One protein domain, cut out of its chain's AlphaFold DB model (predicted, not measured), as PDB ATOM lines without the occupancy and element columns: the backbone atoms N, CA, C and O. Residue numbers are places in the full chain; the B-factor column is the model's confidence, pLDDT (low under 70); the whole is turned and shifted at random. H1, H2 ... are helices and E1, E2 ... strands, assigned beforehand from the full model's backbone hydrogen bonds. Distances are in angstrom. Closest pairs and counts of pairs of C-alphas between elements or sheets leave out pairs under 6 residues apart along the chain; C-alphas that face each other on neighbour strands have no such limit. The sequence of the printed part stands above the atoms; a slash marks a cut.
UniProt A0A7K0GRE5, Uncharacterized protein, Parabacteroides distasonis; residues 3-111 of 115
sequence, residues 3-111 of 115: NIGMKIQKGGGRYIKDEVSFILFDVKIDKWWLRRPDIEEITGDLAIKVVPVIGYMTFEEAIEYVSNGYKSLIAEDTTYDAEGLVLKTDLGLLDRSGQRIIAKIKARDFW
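This is residues 3 to 111 of the 115 residues of an uncharacterized protein of Parabacteroides distasonis (UniProt A0A7K0GRE5). This domain has little regular structure: long loops join two hairpins set apart, E1-E2 near H1, and E3-E4 with H2 packed on both strands. The 109 printed residues, 43 in named elements, are of mixed class: E1, E2, H1, H2, E3, E4, H3, both sheets antiparallel. The whole is compact, radius of gyration of the C-alphas 15.2 A, spanning 39 by 36 by 22 A.

Find C-alpha 3 at (185.084, 219.384, 229.152), where E1, residues 3 to 5, begins. Next come E2, 20 to 24; H1, 36 to 46, 15.3 A; H2, 59 to 68, 14.0 A; E3, 84 to 88; E4, 102 to 106; and H3, 107 to 110, ending at (161.966, 212.314, 223.172).

In hairpin E1-E2, find N 4 and O 21, 2.9 A apart. In hairpin E3-E4, find N 85 and O 105, 2.8 A. The closest C-alphas of H2 and E4, Ile 63 and Ile 105, are 6.7 A apart. In H1 and H2 every O i to N i+4 pair is within hydrogen-bond range; H3 is too short for one.

The printed part has no cut; the links are long except E4 to H3, tight. Residues 3 to 20 have pLDDT under 70.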
ATOM      1  N   ASN A   3     184.346 220.156 228.156       60.38
ATOM      2  CA  ASN A   3     185.084 219.384 229.152       60.38
ATOM      3  C   ASN A   3     184.258 218.141 229.509       60.38
ATOM      4  O   ASN A   3     183.041 218.242 229.673       60.38
ATOM      5  N   ILE A   4     184.903 216.984 229.622       62.94
ATOM      6  CA  ILE A   4     184.270 215.697 229.936       62.94
ATOM      7  C   ILE A   4     185.007 215.022 231.094       62.94
ATOM      8  O   ILE A   4     186.208 215.210 231.257       62.94
ATOM      9  N   GLY A   5     184.296 214.252 231.917       54.69
ATOM     10  CA  GLY A   5     184.899 213.515 233.033       54.69
ATOM     11  C   GLY A   5     184.152 213.653 234.355       54.69
ATOM     12  O   GLY A   5     183.116 214.329 234.462       54.69
ATOM     13  N   MET A   6     184.665 212.967 235.378       47.38
ATOM     14  CA  MET A   6     184.037 212.914 236.696       47.38
ATOM     15  C   MET A   6     183.904 214.326 237.302       47.38
ATOM     16  O   MET A   6     184.817 215.140 237.222       47.38
ATOM     17  N   LYS A   7     182.749 214.622 237.918       56.50
ATOM     18  CA  LYS A   7     182.388 215.918 238.548       56.50
ATOM     19  C   LYS A   7     182.110 217.108 237.612       56.50
ATOM     20  O   LYS A   7     181.785 218.177 238.118       56.50
ATOM     21  N   ILE A   8     182.146 216.941 236.288       59.16
ATOM     22  CA  ILE A   8     181.773 218.024 235.350       59.16
ATOM     23  C   ILE A   8     180.266 218.072 235.101       59.16
ATOM     24  O   ILE A   8     179.658 219.138 235.085       59.16
ATOM     25  N   GLN A   9     179.645 216.906 234.939       56.34
ATOM     26  CA  GLN A   9     178.209 216.773 234.716       56.34
ATOM     27  C   GLN A   9     177.672 215.509 235.389       56.34
ATOM     28  O   GLN A   9     178.430 214.581 235.688       56.34
ATOM     29  N   LYS A  10     176.360 215.453 235.653       58.53
ATOM     30  CA  LYS A  10     175.715 214.261 236.231       58.53
ATOM     31  C   LYS A  10     175.872 213.096 235.242       58.53
ATOM     32  O   LYS A  10     175.416 213.201 234.112       58.53
ATOM     33  N   GLY A  11     176.555 212.022 235.649       58.31
ATOM     34  CA  GLY A  11     176.950 210.921 234.753       58.31
ATOM     35  C   GLY A  11     178.326 211.086 234.085       58.31
ATOM     36  O   GLY A  11     178.746 210.210 233.341       58.31
ATOM     37  N   GLY A  12     179.066 212.159 234.390       55.72
ATOM     38  CA  GLY A  12     180.385 212.471 233.822       55.72
ATOM     39  C   GLY A  12     181.446 211.376 233.991       55.72
ATOM     40  O   GLY A  12     182.269 211.197 233.101       55.72
ATOM     41  N   GLY A  13     181.369 210.586 235.070       58.84
ATOM     42  CA  GLY A  13     182.262 209.442 235.313       58.84
ATOM     43  C   GLY A  13     182.062 208.255 234.360       58.84
ATOM     44  O   GLY A  13     182.844 207.315 234.387       58.84
ATOM     45  N   ARG A  14     181.016 208.268 233.520       61.38
ATOM     46  CA  ARG A  14     180.840 207.276 232.444       61.38
ATOM     47  C   ARG A  14     181.551 207.662 231.152       61.38
ATOM     48  O   ARG A  14     181.807 206.796 230.325       61.38
ATOM     49  N   TYR A  15     181.869 208.947 230.984       56.22
ATOM     50  CA  TYR A  15     182.695 209.391 229.867       56.22
ATOM     51  C   TYR A  15     184.146 208.992 230.097       56.22
ATOM     52  O   TYR A  15     184.743 208.405 229.206       56.22
ATOM     53  N   ILE A  16     184.670 209.306 231.287       64.75
ATOM     54  CA  ILE A  16     186.014 208.946 231.750       64.75
ATOM     55  C   ILE A  16     185.928 208.704 233.251       64.75
ATOM     56  O   ILE A  16     185.418 209.563 233.982       64.75
ATOM     57  N   LYS A  17     186.373 207.526 233.692       58.44
ATOM     58  CA  LYS A  17     186.138 207.046 235.062       58.44
ATOM     59  C   LYS A  17     186.840 207.883 236.130       58.44
ATOM     60  O   LYS A  17     186.187 208.322 237.075       58.44
ATOM     61  N   ASP A  18     188.130 208.147 235.935       58.53
ATOM     62  CA  ASP A  18     189.010 208.668 236.991       58.53
ATOM     63  C   ASP A  18     189.709 209.989 236.624       58.53
ATOM     64  O   ASP A  18     190.440 210.555 237.436       58.53
ATOM     65  N   GLU A  19     189.440 210.532 235.433       62.66
ATOM     66  CA  GLU A  19     190.095 211.740 234.927       62.66
ATOM     67  C   GLU A  19     189.105 212.766 234.362       62.66
ATOM     68  O   GLU A  19     187.935 212.494 234.069       62.66
ATOM     69  N   VAL A  20     189.609 213.991 234.215       62.56
ATOM     70  CA  VAL A  20     188.984 215.050 233.431       62.56
ATOM     71  C   VAL A  20     189.744 215.148 232.122       62.56
ATOM     72  O   VAL A  20     190.958 215.329 232.121       62.56
ATOM     73  N   SER A  21     189.028 215.069 231.008       70.12
ATOM     74  CA  SER A  21     189.603 215.264 229.686       70.12
ATOM     75  C   SER A  21     188.855 216.337 228.916       70.12
ATOM     76  O   SER A  21     187.779 216.818 229.285       70.12
ATOM     77  N   PHE A  22     189.471 216.729 227.819       79.75
ATOM     78  CA  PHE A  22     188.994 217.761 226.934       79.75
ATOM     79  C   PHE A  22     188.735 217.153 225.560       79.75
ATOM     80  O   PHE A  22     189.587 216.445 225.020       79.75
ATOM     81  N   ILE A  23     187.563 217.445 224.990       84.94
ATOM     82  CA  ILE A  23     187.265 217.106 223.604       84.94
ATOM     83  C   ILE A  23     186.912 218.365 222.811       84.94
ATOM     84  O   ILE A  23     186.028 219.156 223.168       84.94
ATOM     85  N   LEU A  24     187.645 218.574 221.720       89.25
ATOM     86  CA  LEU A  24     187.460 219.715 220.845       89.25
ATOM     87  C   LEU A  24     186.234 219.502 219.955       89.25
ATOM     88  O   LEU A  24     186.094 218.481 219.289       89.25
ATOM     89  N   PHE A  25     185.342 220.489 219.938       88.56
ATOM     90  CA  PHE A  25     184.111 220.466 219.139       88.56
ATOM     91  C   PHE A  25     184.170 221.422 217.935       88.56
ATOM     92  O   PHE A  25     183.756 221.075 216.828       88.56
ATOM     93  N   ASP A  26     184.679 222.634 218.155       90.50
ATOM     94  CA  ASP A  26     184.806 223.679 217.143       90.50
ATOM     95  C   ASP A  26     185.901 224.666 217.516       90.50
ATOM     96  O   ASP A  26     186.174 224.877 218.703       90.50
ATOM     97  N   VAL A  27     186.449 225.309 216.486       91.44
ATOM     98  CA  VAL A  27     187.447 226.373 216.589       91.44
ATOM     99  C   VAL A  27     186.944 227.594 215.826       91.44
ATOM    100  O   VAL A  27     186.464 227.481 214.697       91.44
ATOM    101  N   LYS A  28     187.063 228.765 216.456       92.81
ATOM    102  CA  LYS A  28     186.827 230.061 215.825       92.81
ATOM    103  C   LYS A  28     188.115 230.875 215.880       92.81
ATOM    104  O   LYS A  28     188.648 231.065 216.971       92.81
ATOM    105  N   ILE A  29     188.585 231.363 214.735       92.69
ATOM    106  CA  ILE A  29     189.721 232.288 214.635       92.69
ATOM    107  C   ILE A  29     189.221 233.564 213.972       92.69
ATOM    108  O   ILE A  29     188.788 233.542 212.820       92.69
ATOM    109  N   ASP A  30     189.258 234.672 214.713       93.31
ATOM    110  CA  ASP A  30     188.666 235.943 214.290       93.31
ATOM    111  C   ASP A  30     187.193 235.748 213.855       93.31
ATOM    112  O   ASP A  30     186.348 235.344 214.664       93.31
ATOM    113  N   LYS A  31     186.870 235.976 212.579       90.50
ATOM    114  CA  LYS A  31     185.526 235.794 212.016       90.50
ATOM    115  C   LYS A  31     185.266 234.402 211.436       90.50
ATOM    116  O   LYS A  31     184.141 234.129 211.023       90.50
ATOM    117  N   TRP A  32     186.267 233.527 211.406       91.06
ATOM    118  CA  TRP A  32     186.195 232.234 210.733       91.06
ATOM    119  C   TRP A  32     185.879 231.109 211.707       91.06
ATOM    120  O   TRP A  32     186.598 230.896 212.683       91.06
ATOM    121  N   TRP A  33     184.826 230.354 211.411       94.06
ATOM    122  CA  TRP A  33     184.660 229.006 211.944       94.06
ATOM    123  C   TRP A  33     185.475 228.059 211.074       94.06
ATOM    124  O   TRP A  33     185.274 228.020 209.861       94.06
ATOM    125  N   LEU A  34     186.420 227.344 211.680       93.56
ATOM    126  CA  LEU A  34     187.313 226.475 210.923       93.56
ATOM    127  C   LEU A  34     186.565 225.263 210.367       93.56
ATOM    128  O   LEU A  34     185.638 224.742 210.997       93.56
ATOM    129  N   ARG A  35     186.993 224.803 209.189       93.31
ATOM    130  CA  ARG A  35     186.448 223.586 208.586       93.31
ATOM    131  C   ARG A  35     187.014 222.376 209.309       93.31
ATOM    132  O   ARG A  35     188.028 222.450 210.003       93.31
ATOM    133  N   ARG A  36     186.373 221.227 209.103       93.38
ATOM    134  CA  ARG A  36     186.789 219.981 209.745       93.38
ATOM    135  C   ARG A  36     188.270 219.619 209.506       93.38
ATOM    136  O   ARG A  36     188.916 219.335 210.509       93.38
ATOM    137  N   PRO A  37     188.824 219.695 208.278       93.62
ATOM    138  CA  PRO A  37     190.233 219.366 208.047       93.62
ATOM    139  C   PRO A  37     191.196 220.281 208.812       93.62
ATOM    140  O   PRO A  37     192.143 219.801 209.420       93.62
ATOM    141  N   ASP A  38     190.900 221.585 208.853       94.00
ATOM    142  CA  ASP A  38     191.740 222.573 209.541       94.00
ATOM    143  C   ASP A  38     191.719 222.339 211.072       94.00
ATOM    144  O   ASP A  38     192.719 222.506 211.766       94.00
ATOM    145  N   ILE A  39     190.568 221.918 211.618       93.50
ATOM    146  CA  ILE A  39     190.451 221.507 213.026       93.50
ATOM    147  C   ILE A  39     191.267 220.236 213.287       93.50
ATOM    148  O   ILE A  39     191.929 220.151 214.319       93.50
ATOM    149  N   GLU A  40     191.199 219.255 212.385       93.62
ATOM    150  CA  GLU A  40     191.895 217.974 212.530       93.62
ATOM    151  C   GLU A  40     193.418 218.140 212.520       93.62
ATOM    152  O   GLU A  40     194.085 217.550 213.371       93.62
ATOM    153  N   GLU A  41     193.945 219.010 211.656       94.75
ATOM    154  CA  GLU A  41     195.360 219.398 211.624       94.75
ATOM    155  C   GLU A  41     195.814 219.971 212.977       94.75
ATOM    156  O   GLU A  41     196.704 219.417 213.620       94.75
ATOM    157  N   ILE A  42     195.103 220.986 213.490       91.75
ATOM    158  CA  ILE A  42     195.392 221.593 214.801       91.75
ATOM    159  C   ILE A  42     195.338 220.548 215.923       91.75
ATOM    160  O   ILE A  42     196.151 220.567 216.848       91.75
ATOM    161  N   THR A  43     194.364 219.636 215.887       90.88
ATOM    162  CA  THR A  43     194.242 218.604 216.926       90.88
ATOM    163  C   THR A  43     195.331 217.548 216.854       90.88
ATOM    164  O   THR A  43     195.727 217.047 217.906       90.88
ATOM    165  N   GLY A  44     195.823 217.241 215.651       92.44
ATOM    166  CA  GLY A  44     196.969 216.364 215.443       92.44
ATOM    167  C   GLY A  44     198.228 216.953 216.068       92.44
ATOM    168  O   GLY A  44     198.875 216.284 216.872       92.44
ATOM    169  N   ASP A  45     198.499 218.229 215.793       92.44
ATOM    170  CA  ASP A  45     199.667 218.941 216.323       92.44
ATOM    171  C   ASP A  45     199.635 219.083 217.850       92.44
ATOM    172  O   ASP A  45     200.656 218.957 218.524       92.44
ATOM    173  N   LEU A  46     198.450 219.332 218.416       89.94
ATOM    174  CA  LEU A  46     198.271 219.520 219.859       89.94
ATOM    175  C   LEU A  46     198.038 218.212 220.629       89.94
ATOM    176  O   LEU A  46     197.917 218.251 221.854       89.94
ATOM    177  N   ALA A  47     197.948 217.069 219.939       89.19
ATOM    178  CA  ALA A  47     197.579 215.772 220.509       89.19
ATOM    179  C   ALA A  47     196.264 215.808 221.326       89.19
ATOM    180  O   ALA A  47     196.131 215.173 222.375       89.19
ATOM    181  N   ILE A  48     195.270 216.560 220.841       87.81
ATOM    182  CA  ILE A  48     193.959 216.732 221.487       87.81
ATOM    183  C   ILE A  48     192.910 215.876 220.772       87.81
ATOM    184  O   ILE A  48     192.887 215.787 219.550       87.81
ATOM    185  N   LYS A  49     191.968 215.286 221.517       88.94
ATOM    186  CA  LYS A  49     190.834 214.567 220.916       88.94
ATOM    187  C   LYS A  49     189.806 215.538 220.333       88.94
ATOM    188  O   LYS A  49     189.452 216.537 220.958       88.94
ATOM    189  N   VAL A  50     189.246 215.192 219.179       90.88
ATOM    190  CA  VAL A  50     188.142 215.918 218.537       90.88
ATOM    191  C   VAL A  50     186.864 215.082 218.572       90.88
ATOM    192  O   VAL A  50     186.915 213.855 218.508       90.88
ATOM    193  N   VAL A  51     185.703 215.734 218.673       90.94
ATOM    194  CA  VAL A  51     184.405 215.048 218.587       90.94
ATOM    195  C   VAL A  51     184.305 214.273 217.265       90.94
ATOM    196  O   VAL A  51     184.697 214.805 216.217       90.94
ATOM    197  N   PRO A  52     183.788 213.035 217.270       91.19
ATOM    198  CA  PRO A  52     183.597 212.276 216.043       91.19
ATOM    199  C   PRO A  52     182.482 212.892 215.193       91.19
ATOM    200  O   PRO A  52     181.504 213.434 215.714       91.19
ATOM    201  N   VAL A  53     182.630 212.799 213.871       92.75
ATOM    202  CA  VAL A  53     181.554 213.121 212.926       92.75
ATOM    203  C   VAL A  53     180.653 211.896 212.819       92.75
ATOM    204  O   VAL A  53     181.123 210.823 212.453       92.75
ATOM    205  N   ILE A  54     179.371 212.052 213.153       93.06
ATOM    206  CA  ILE A  54     178.388 210.959 213.067       93.06
ATOM    207  C   ILE A  54     177.969 210.713 211.617       93.06
ATOM    208  O   ILE A  54     177.850 209.571 211.191       93.06
ATOM    209  N   GLY A  55     177.778 211.784 210.848       93.50
ATOM    210  CA  GLY A  55     177.418 211.708 209.439       93.50
ATOM    211  C   GLY A  55     176.812 213.010 208.933       93.50
ATOM    212  O   GLY A  55     176.695 213.987 209.678       93.50
ATOM    213  N   TYR A  56     176.420 212.991 207.665       94.69
ATOM    214  CA  TYR A  56     175.621 214.034 207.030       94.69
ATOM    215  C   TYR A  56     174.195 213.524 206.914       94.69
ATOM    216  O   TYR A  56     173.984 212.399 206.472       94.69
ATOM    217  N   MET A  57     173.247 214.338 207.356       94.25
ATOM    218  CA  MET A  57     171.849 213.949 207.479       94.25
ATOM    219  C   MET A  57     170.955 215.181 207.386       94.25
ATOM    220  O   MET A  57     171.392 216.298 207.693       94.25
ATOM    221  N   THR A  58     169.708 214.977 206.981       96.19
ATOM    222  CA  THR A  58     168.656 215.985 207.129       96.19
ATOM    223  C   THR A  58     168.270 216.150 208.601       96.19
ATOM    224  O   THR A  58     168.687 215.381 209.474       96.19
ATOM    225  N   PHE A  59     167.466 217.172 208.911       95.31
ATOM    226  CA  PHE A  59     166.945 217.334 210.269       95.31
ATOM    227  C   PHE A  59     166.036 216.168 210.661       95.31
ATOM    228  O   PHE A  59     166.108 215.709 211.796       95.31
ATOM    229  N   GLU A  60     165.220 215.673 209.734       96.25
ATOM    230  CA  GLU A  60     164.304 214.553 209.947       96.25
ATOM    231  C   GLU A  60     165.072 213.269 210.276       96.25
ATOM    232  O   GLU A  60     164.783 212.625 211.284       96.25
ATOM    233  N   GLU A  61     166.107 212.953 209.496       96.62
ATOM    234  CA  GLU A  61     166.986 211.803 209.734       96.62
ATOM    235  C   GLU A  61     167.721 211.923 211.076       96.62
ATOM    236  O   GLU A  61     167.843 210.951 211.820       96.62
ATOM    237  N   ALA A  62     168.179 213.127 211.434       95.81
ATOM    238  CA  ALA A  62     168.837 213.368 212.714       95.81
ATOM    239  C   ALA A  62     167.887 213.216 213.907       95.81
ATOM    240  O   ALA A  62     168.275 212.686 214.953       95.81
ATOM    241  N   ILE A  63     166.649 213.697 213.761       95.25
ATOM    242  CA  ILE A  63     165.586 213.528 214.750       95.25
ATOM    243  C   ILE A  63     165.308 212.041 214.928       95.25
ATOM    244  O   ILE A  63     165.346 211.565 216.059       95.25
ATOM    245  N   GLU A  64     165.101 211.303 213.837       94.56
ATOM    246  CA  GLU A  64     164.871 209.862 213.879       94.56
ATOM    247  C   GLU A  64     166.035 209.146 214.578       94.56
ATOM    248  O   GLU A  64     165.819 208.426 215.555       94.56
ATOM    249  N   TYR A  65     167.276 209.433 214.176       94.50
ATOM    250  CA  TYR A  65     168.482 208.836 214.748       94.50
ATOM    251  C   TYR A  65     168.591 209.061 216.265       94.50
ATOM    252  O   TYR A  65     168.785 208.116 217.032       94.50
ATOM    253  N   VAL A  66     168.424 210.304 216.731       94.25
ATOM    254  CA  VAL A  66     168.500 210.621 218.168       94.25
ATOM    255  C   VAL A  66     167.300 210.065 218.928       94.25
ATOM    256  O   VAL A  66     167.459 209.571 220.046       94.25
ATOM    257  N   SER A  67     166.111 210.119 218.328       92.44
ATOM    258  CA  SER A  67     164.879 209.605 218.923       92.44
ATOM    259  C   SER A  67     164.875 208.089 219.044       92.44
ATOM    260  O   SER A  67     164.178 207.592 219.917       92.44
ATOM    261  N   ASN A  68     165.660 207.365 218.234       91.19
ATOM    262  CA  ASN A  68     165.915 205.927 218.353       91.19
ATOM    263  C   ASN A  68     166.962 205.595 219.429       91.19
ATOM    264  O   ASN A  68     166.970 204.485 219.967       91.19
ATOM    265  N   GLY A  69     167.718 206.593 219.887       89.25
ATOM    266  CA  GLY A  69     168.772 206.424 220.876       89.25
ATOM    267  C   GLY A  69     170.001 205.754 220.265       89.25
ATOM    268  O   GLY A  69     169.906 204.851 219.437       89.25
ATOM    269  N   TYR A  70     171.180 206.201 220.682       90.88
ATOM    270  CA  TYR A  70     172.441 205.661 220.195       90.88
ATOM    271  C   TYR A  70     173.502 205.715 221.293       90.88
ATOM    272  O   TYR A  70     173.395 206.491 222.248       90.88
ATOM    273  N   LYS A  71     174.522 204.861 221.179       90.50
ATOM    274  CA  LYS A  71     175.615 204.797 222.154       90.50
ATOM    275  C   LYS A  71     176.637 205.893 221.901       90.50
ATOM    276  O   LYS A  71     176.925 206.249 220.760       90.50
ATOM    277  N   SER A  72     177.174 206.447 222.982       87.44
ATOM    278  CA  SER A  72     178.185 207.491 222.899       87.44
ATOM    279  C   SER A  72     179.476 206.943 222.293       87.44
ATOM    280  O   SER A  72     180.049 205.993 222.809       87.44
ATOM    281  N   LEU A  73     179.966 207.583 221.230       86.31
ATOM    282  CA  LEU A  73     181.252 207.233 220.608       86.31
ATOM    283  C   LEU A  73     182.471 207.756 221.384       86.31
ATOM    284  O   LEU A  73     183.604 207.451 221.029       86.31
ATOM    285  N   ILE A  74     182.245 208.598 222.394       83.69
ATOM    286  CA  ILE A  74     183.307 209.268 223.159       83.69
ATOM    287  C   ILE A  74     183.410 208.766 224.599       83.69
ATOM    288  O   ILE A  74     184.367 209.115 225.284       83.69
ATOM    289  N   ALA A  75     182.419 208.010 225.075       80.75
ATOM    290  CA  ALA A  75     182.425 207.462 226.421       80.75
ATOM    291  C   ALA A  75     183.269 206.183 226.475       80.75
ATOM    292  O   ALA A  75     183.186 205.349 225.578       80.75
ATOM    293  N   GLU A  76     184.046 206.012 227.547       79.62
ATOM    294  CA  GLU A  76     184.732 204.743 227.832       79.62
ATOM    295  C   GLU A  76     183.737 203.598 228.064       79.62
ATOM    296  O   GLU A  76     183.990 202.455 227.686       79.62
ATOM    297  N   ASP A  77     182.584 203.903 228.665       81.25
ATOM    298  CA  ASP A  77     181.481 202.960 228.805       81.25
ATOM    299  C   ASP A  77     180.701 202.846 227.485       81.25
ATOM    300  O   ASP A  77     179.869 203.693 227.151       81.25
ATOM    301  N   THR A  78     180.929 201.754 226.753       80.50
ATOM    302  CA  THR A  78     180.272 201.465 225.464       80.50
ATOM    303  C   THR A  78     178.763 201.239 225.582       80.50
ATOM    304  O   THR A  78     178.049 201.260 224.577       80.50
ATOM    305  N   THR A  79     178.241 201.050 226.797       85.94
ATOM    306  CA  THR A  79     176.802 200.923 227.049       85.94
ATOM    307  C   THR A  79     176.127 202.270 227.297       85.94
ATOM    308  O   THR A  79     174.895 202.333 227.353       85.94
ATOM    309  N   TYR A  80     176.903 203.352 227.404       83.56
ATOM    310  CA  TYR A  80     176.391 204.668 227.742       83.56
ATOM    311  C   TYR A  80     175.631 205.316 226.586       83.56
ATOM    312  O   TYR A  80     176.141 205.456 225.471       83.56
ATOM    313  N   ASP A  81     174.399 205.736 226.865       86.88
ATOM    314  CA  ASP A  81     173.575 206.447 225.896       86.88
ATOM    315  C   ASP A  81     174.123 207.856 225.658       86.88
ATOM    316  O   ASP A  81     174.463 208.592 226.589       86.88
ATOM    317  N   ALA A  82     174.212 208.235 224.388       88.25
ATOM    318  CA  ALA A  82     174.617 209.571 224.003       88.25
ATOM    319  C   ALA A  82     173.545 210.607 224.382       88.25
ATOM    320  O   ALA A  82     172.344 210.358 224.301       88.25
ATOM    321  N   GLU A  83     173.982 211.814 224.753       89.75
ATOM    322  CA  GLU A  83     173.072 212.907 225.123       89.75
ATOM    323  C   GLU A  83     172.220 213.382 223.936       89.75
ATOM    324  O   GLU A  83     171.053 213.748 224.101       89.75
ATOM    325  N   GLY A  84     172.808 213.408 222.741       92.88
ATOM    326  CA  GLY A  84     172.204 214.004 221.560       92.88
ATOM    327  C   GLY A  84     173.225 214.363 220.491       92.88
ATOM    328  O   GLY A  84     174.412 214.086 220.644       92.88
ATOM    329  N   LEU A  85     172.763 214.980 219.410       95.00
ATOM    330  CA  LEU A  85     173.598 215.485 218.324       95.00
ATOM    331  C   LEU A  85     173.698 217.007 218.375       95.00
ATOM    332  O   LEU A  85     172.747 217.702 218.739       95.00
ATOM    333  N   VAL A  86     174.850 217.518 217.947       94.50
ATOM    334  CA  VAL A  86     175.018 218.919 217.560       94.50
ATOM    335  C   VAL A  86     175.138 218.964 216.043       94.50
ATOM    336  O   VAL A  86     176.010 218.316 215.471       94.50
ATOM    337  N   LEU A  87     174.256 219.725 215.404       94.94
ATOM    338  CA  LEU A  87     174.158 219.854 213.959       94.94
ATOM    339  C   LEU A  87     174.714 221.208 213.551       94.94
ATOM    340  O   LEU A  87     174.340 222.242 214.107       94.94
ATOM    341  N   LYS A  88     175.599 221.204 212.563       93.44
ATOM    342  CA  LYS A  88     176.180 222.408 211.977       93.44
ATOM    343  C   LYS A  88     176.418 222.185 210.494       93.44
ATOM    344  O   LYS A  88     176.549 221.049 210.049       93.44
ATOM    345  N   THR A  89     176.525 223.281 209.761       90.69
ATOM    346  CA  THR A  89     177.013 223.252 208.383       90.69
ATOM    347  C   THR A  89     178.531 223.096 208.367       90.69
ATOM    348  O   THR A  89     179.233 223.540 209.281       90.69
ATOM    349  N   ASP A  90     179.033 222.453 207.322       86.62
ATOM    350  CA  ASP A  90     180.453 222.215 207.054       86.62
ATOM    351  C   ASP A  90     181.259 223.514 206.904       86.62
ATOM    352  O   ASP A  90     182.396 223.600 207.372       86.62
ATOM    353  N   LEU A  91     180.646 224.543 206.316       88.75
ATOM    354  CA  LEU A  91     181.256 225.851 206.072       88.75
ATOM    355  C   LEU A  91     181.042 226.864 207.208       88.75
ATOM    356  O   LEU A  91     181.426 228.024 207.075       88.75
ATOM    357  N   GLY A  92     180.409 226.464 208.317       88.94
ATOM    358  CA  GLY A  92     180.187 227.355 209.458       88.94
ATOM    359  C   GLY A  92     179.298 228.561 209.132       88.94
ATOM    360  O   GLY A  92     179.584 229.669 209.588       88.94
ATOM    361  N   LEU A  93     178.234 228.333 208.350       92.50
ATOM    362  CA  LEU A  93     177.320 229.372 207.870       92.50
ATOM    363  C   LEU A  93     176.769 230.245 209.006       92.50
ATOM    364  O   LEU A  93     176.469 229.770 210.108       92.50
ATOM    365  N   LEU A  94     176.600 231.527 208.688       94.06
ATOM    366  CA  LEU A  94     176.006 232.534 209.559       94.06
ATOM    367  C   LEU A  94     174.646 232.971 209.002       94.06
ATOM    368  O   LEU A  94     174.435 232.975 207.790       94.06
ATOM    369  N   ASP A  95     173.736 233.362 209.885       94.12
ATOM    370  CA  ASP A  95     172.501 234.036 209.511       94.12
ATOM    371  C   ASP A  95     172.747 235.518 209.161       94.12
ATOM    372  O   ASP A  95     173.861 236.042 209.251       94.12
ATOM    373  N   ARG A  96     171.682 236.231 208.775       96.31
ATOM    374  CA  ARG A  96     171.759 237.657 208.406       96.31
ATOM    375  C   ARG A  96     172.178 238.576 209.558       96.31
ATOM    376  O   ARG A  96     172.573 239.708 209.295       96.31
ATOM    377  N   SER A  97     172.067 238.119 210.804       95.19
ATOM    378  CA  SER A  97     172.522 238.842 211.995       95.19
ATOM    379  C   SER A  97     173.987 238.546 212.344       95.19
ATOM    380  O   SER A  97     174.533 239.145 213.267       95.19
ATOM    381  N   GLY A  98     174.640 237.645 211.602       91.88
ATOM    382  CA  GLY A  98     176.000 237.184 211.871       91.88
ATOM    383  C   GLY A  98     176.077 236.085 212.935       91.88
ATOM    384  O   GLY A  98     177.177 235.731 213.364       91.88
ATOM    385  N   GLN A  99     174.943 235.531 213.374       92.69
ATOM    386  CA  GLN A  99     174.918 234.407 214.307       92.69
ATOM    387  C   GLN A  99     175.138 233.089 213.572       92.69
ATOM    388  O   GLN A  99     174.685 232.894 212.449       92.69
ATOM    389  N   ARG A 100     175.850 232.159 214.211       93.69
ATOM    390  CA  ARG A 100     176.142 230.856 213.612       93.69
ATOM    391  C   ARG A 100     174.877 230.008 213.513       93.69
ATOM    392  O   ARG A 100     174.182 229.828 214.510       93.69
ATOM    393  N   ILE A 101     174.663 229.400 212.352       94.00
ATOM    394  CA  ILE A 101     173.629 228.386 212.160       94.00
ATOM    395  C   ILE A 101     174.119 227.076 212.785       94.00
ATOM    396  O   ILE A 101     175.006 226.399 212.260       94.00
ATOM    397  N   ILE A 102     173.564 226.747 213.947       94.75
ATOM    398  CA  ILE A 102     173.878 225.548 214.721       94.75
ATOM    399  C   ILE A 102     172.627 225.100 215.476       94.75
ATOM    400  O   ILE A 102     171.893 225.923 216.020       94.75
ATOM    401  N   ALA A 103     172.388 223.795 215.524       94.88
ATOM    402  CA  ALA A 103     171.253 223.210 216.222       94.88
ATOM    403  C   ALA A 103     171.698 222.053 217.119       94.88
ATOM    404  O   ALA A 103     172.803 221.524 216.995       94.88
ATOM    405  N   LYS A 104     170.829 221.667 218.050       94.75
ATOM    406  CA  LYS A 104     171.032 220.510 218.922       94.75
ATOM    407  C   LYS A 104     169.744 219.707 218.997       94.75
ATOM    408  O   LYS A 104     168.673 220.294 219.117       94.75
ATOM    409  N   ILE A 105     169.872 218.391 218.972       95.50
ATOM    410  CA  ILE A 105     168.768 217.450 219.167       95.50
ATOM    411  C   ILE A 105     169.175 216.561 220.334       95.50
ATOM    412  O   ILE A 105     170.215 215.909 220.250       95.50
ATOM    413  N   LYS A 106     168.411 216.550 221.433       93.31
ATOM    414  CA  LYS A 106     168.762 215.770 222.629       93.31
ATOM    415  C   LYS A 106     167.825 214.588 222.813       93.31
ATOM    416  O   LYS A 106     166.613 214.739 222.741       93.31
ATOM    417  N   ALA A 107     168.382 213.425 223.147       92.06
ATOM    418  CA  ALA A 107     167.608 212.202 223.381       92.06
ATOM    419  C   ALA A 107     166.557 212.391 224.489       92.06
ATOM    420  O   ALA A 107     165.458 211.845 224.418       92.06
ATOM    421  N   ARG A 108     166.877 213.231 225.485       90.44
ATOM    422  CA  ARG A 108     165.970 213.602 226.577       90.44
ATOM    423  C   ARG A 108     164.666 214.245 226.107       90.44
ATOM    424  O   ARG A 108     163.649 214.069 226.775       90.44
ATOM    425  N   ASP A 109     164.680 214.952 224.980       89.25
ATOM    426  CA  ASP A 109     163.496 215.638 224.460       89.25
ATOM    427  C   ASP A 109     162.435 214.633 223.957       89.25
ATOM    428  O   ASP A 109     161.251 214.954 223.912       89.25
ATOM    429  N   PHE A 110     162.834 213.383 223.683       89.12
ATOM    430  CA  PHE A 110     161.966 212.314 223.172       89.12
ATOM    431  C   PHE A 110     161.503 211.312 224.234       89.12
ATOM    432  O   PHE A 110     160.743 210.396 223.923       89.12
ATOM    433  N   TRP A 111     161.926 211.447 225.496       83.88
ATOM    434  CA  TRP A 111     161.564 210.483 226.548       83.88
ATOM    435  C   TRP A 111     160.052 210.383 226.785       83.88
ATOM    436  O   TRP A 111     159.561 209.319 227.140       83.88
TER     437      TRP A 111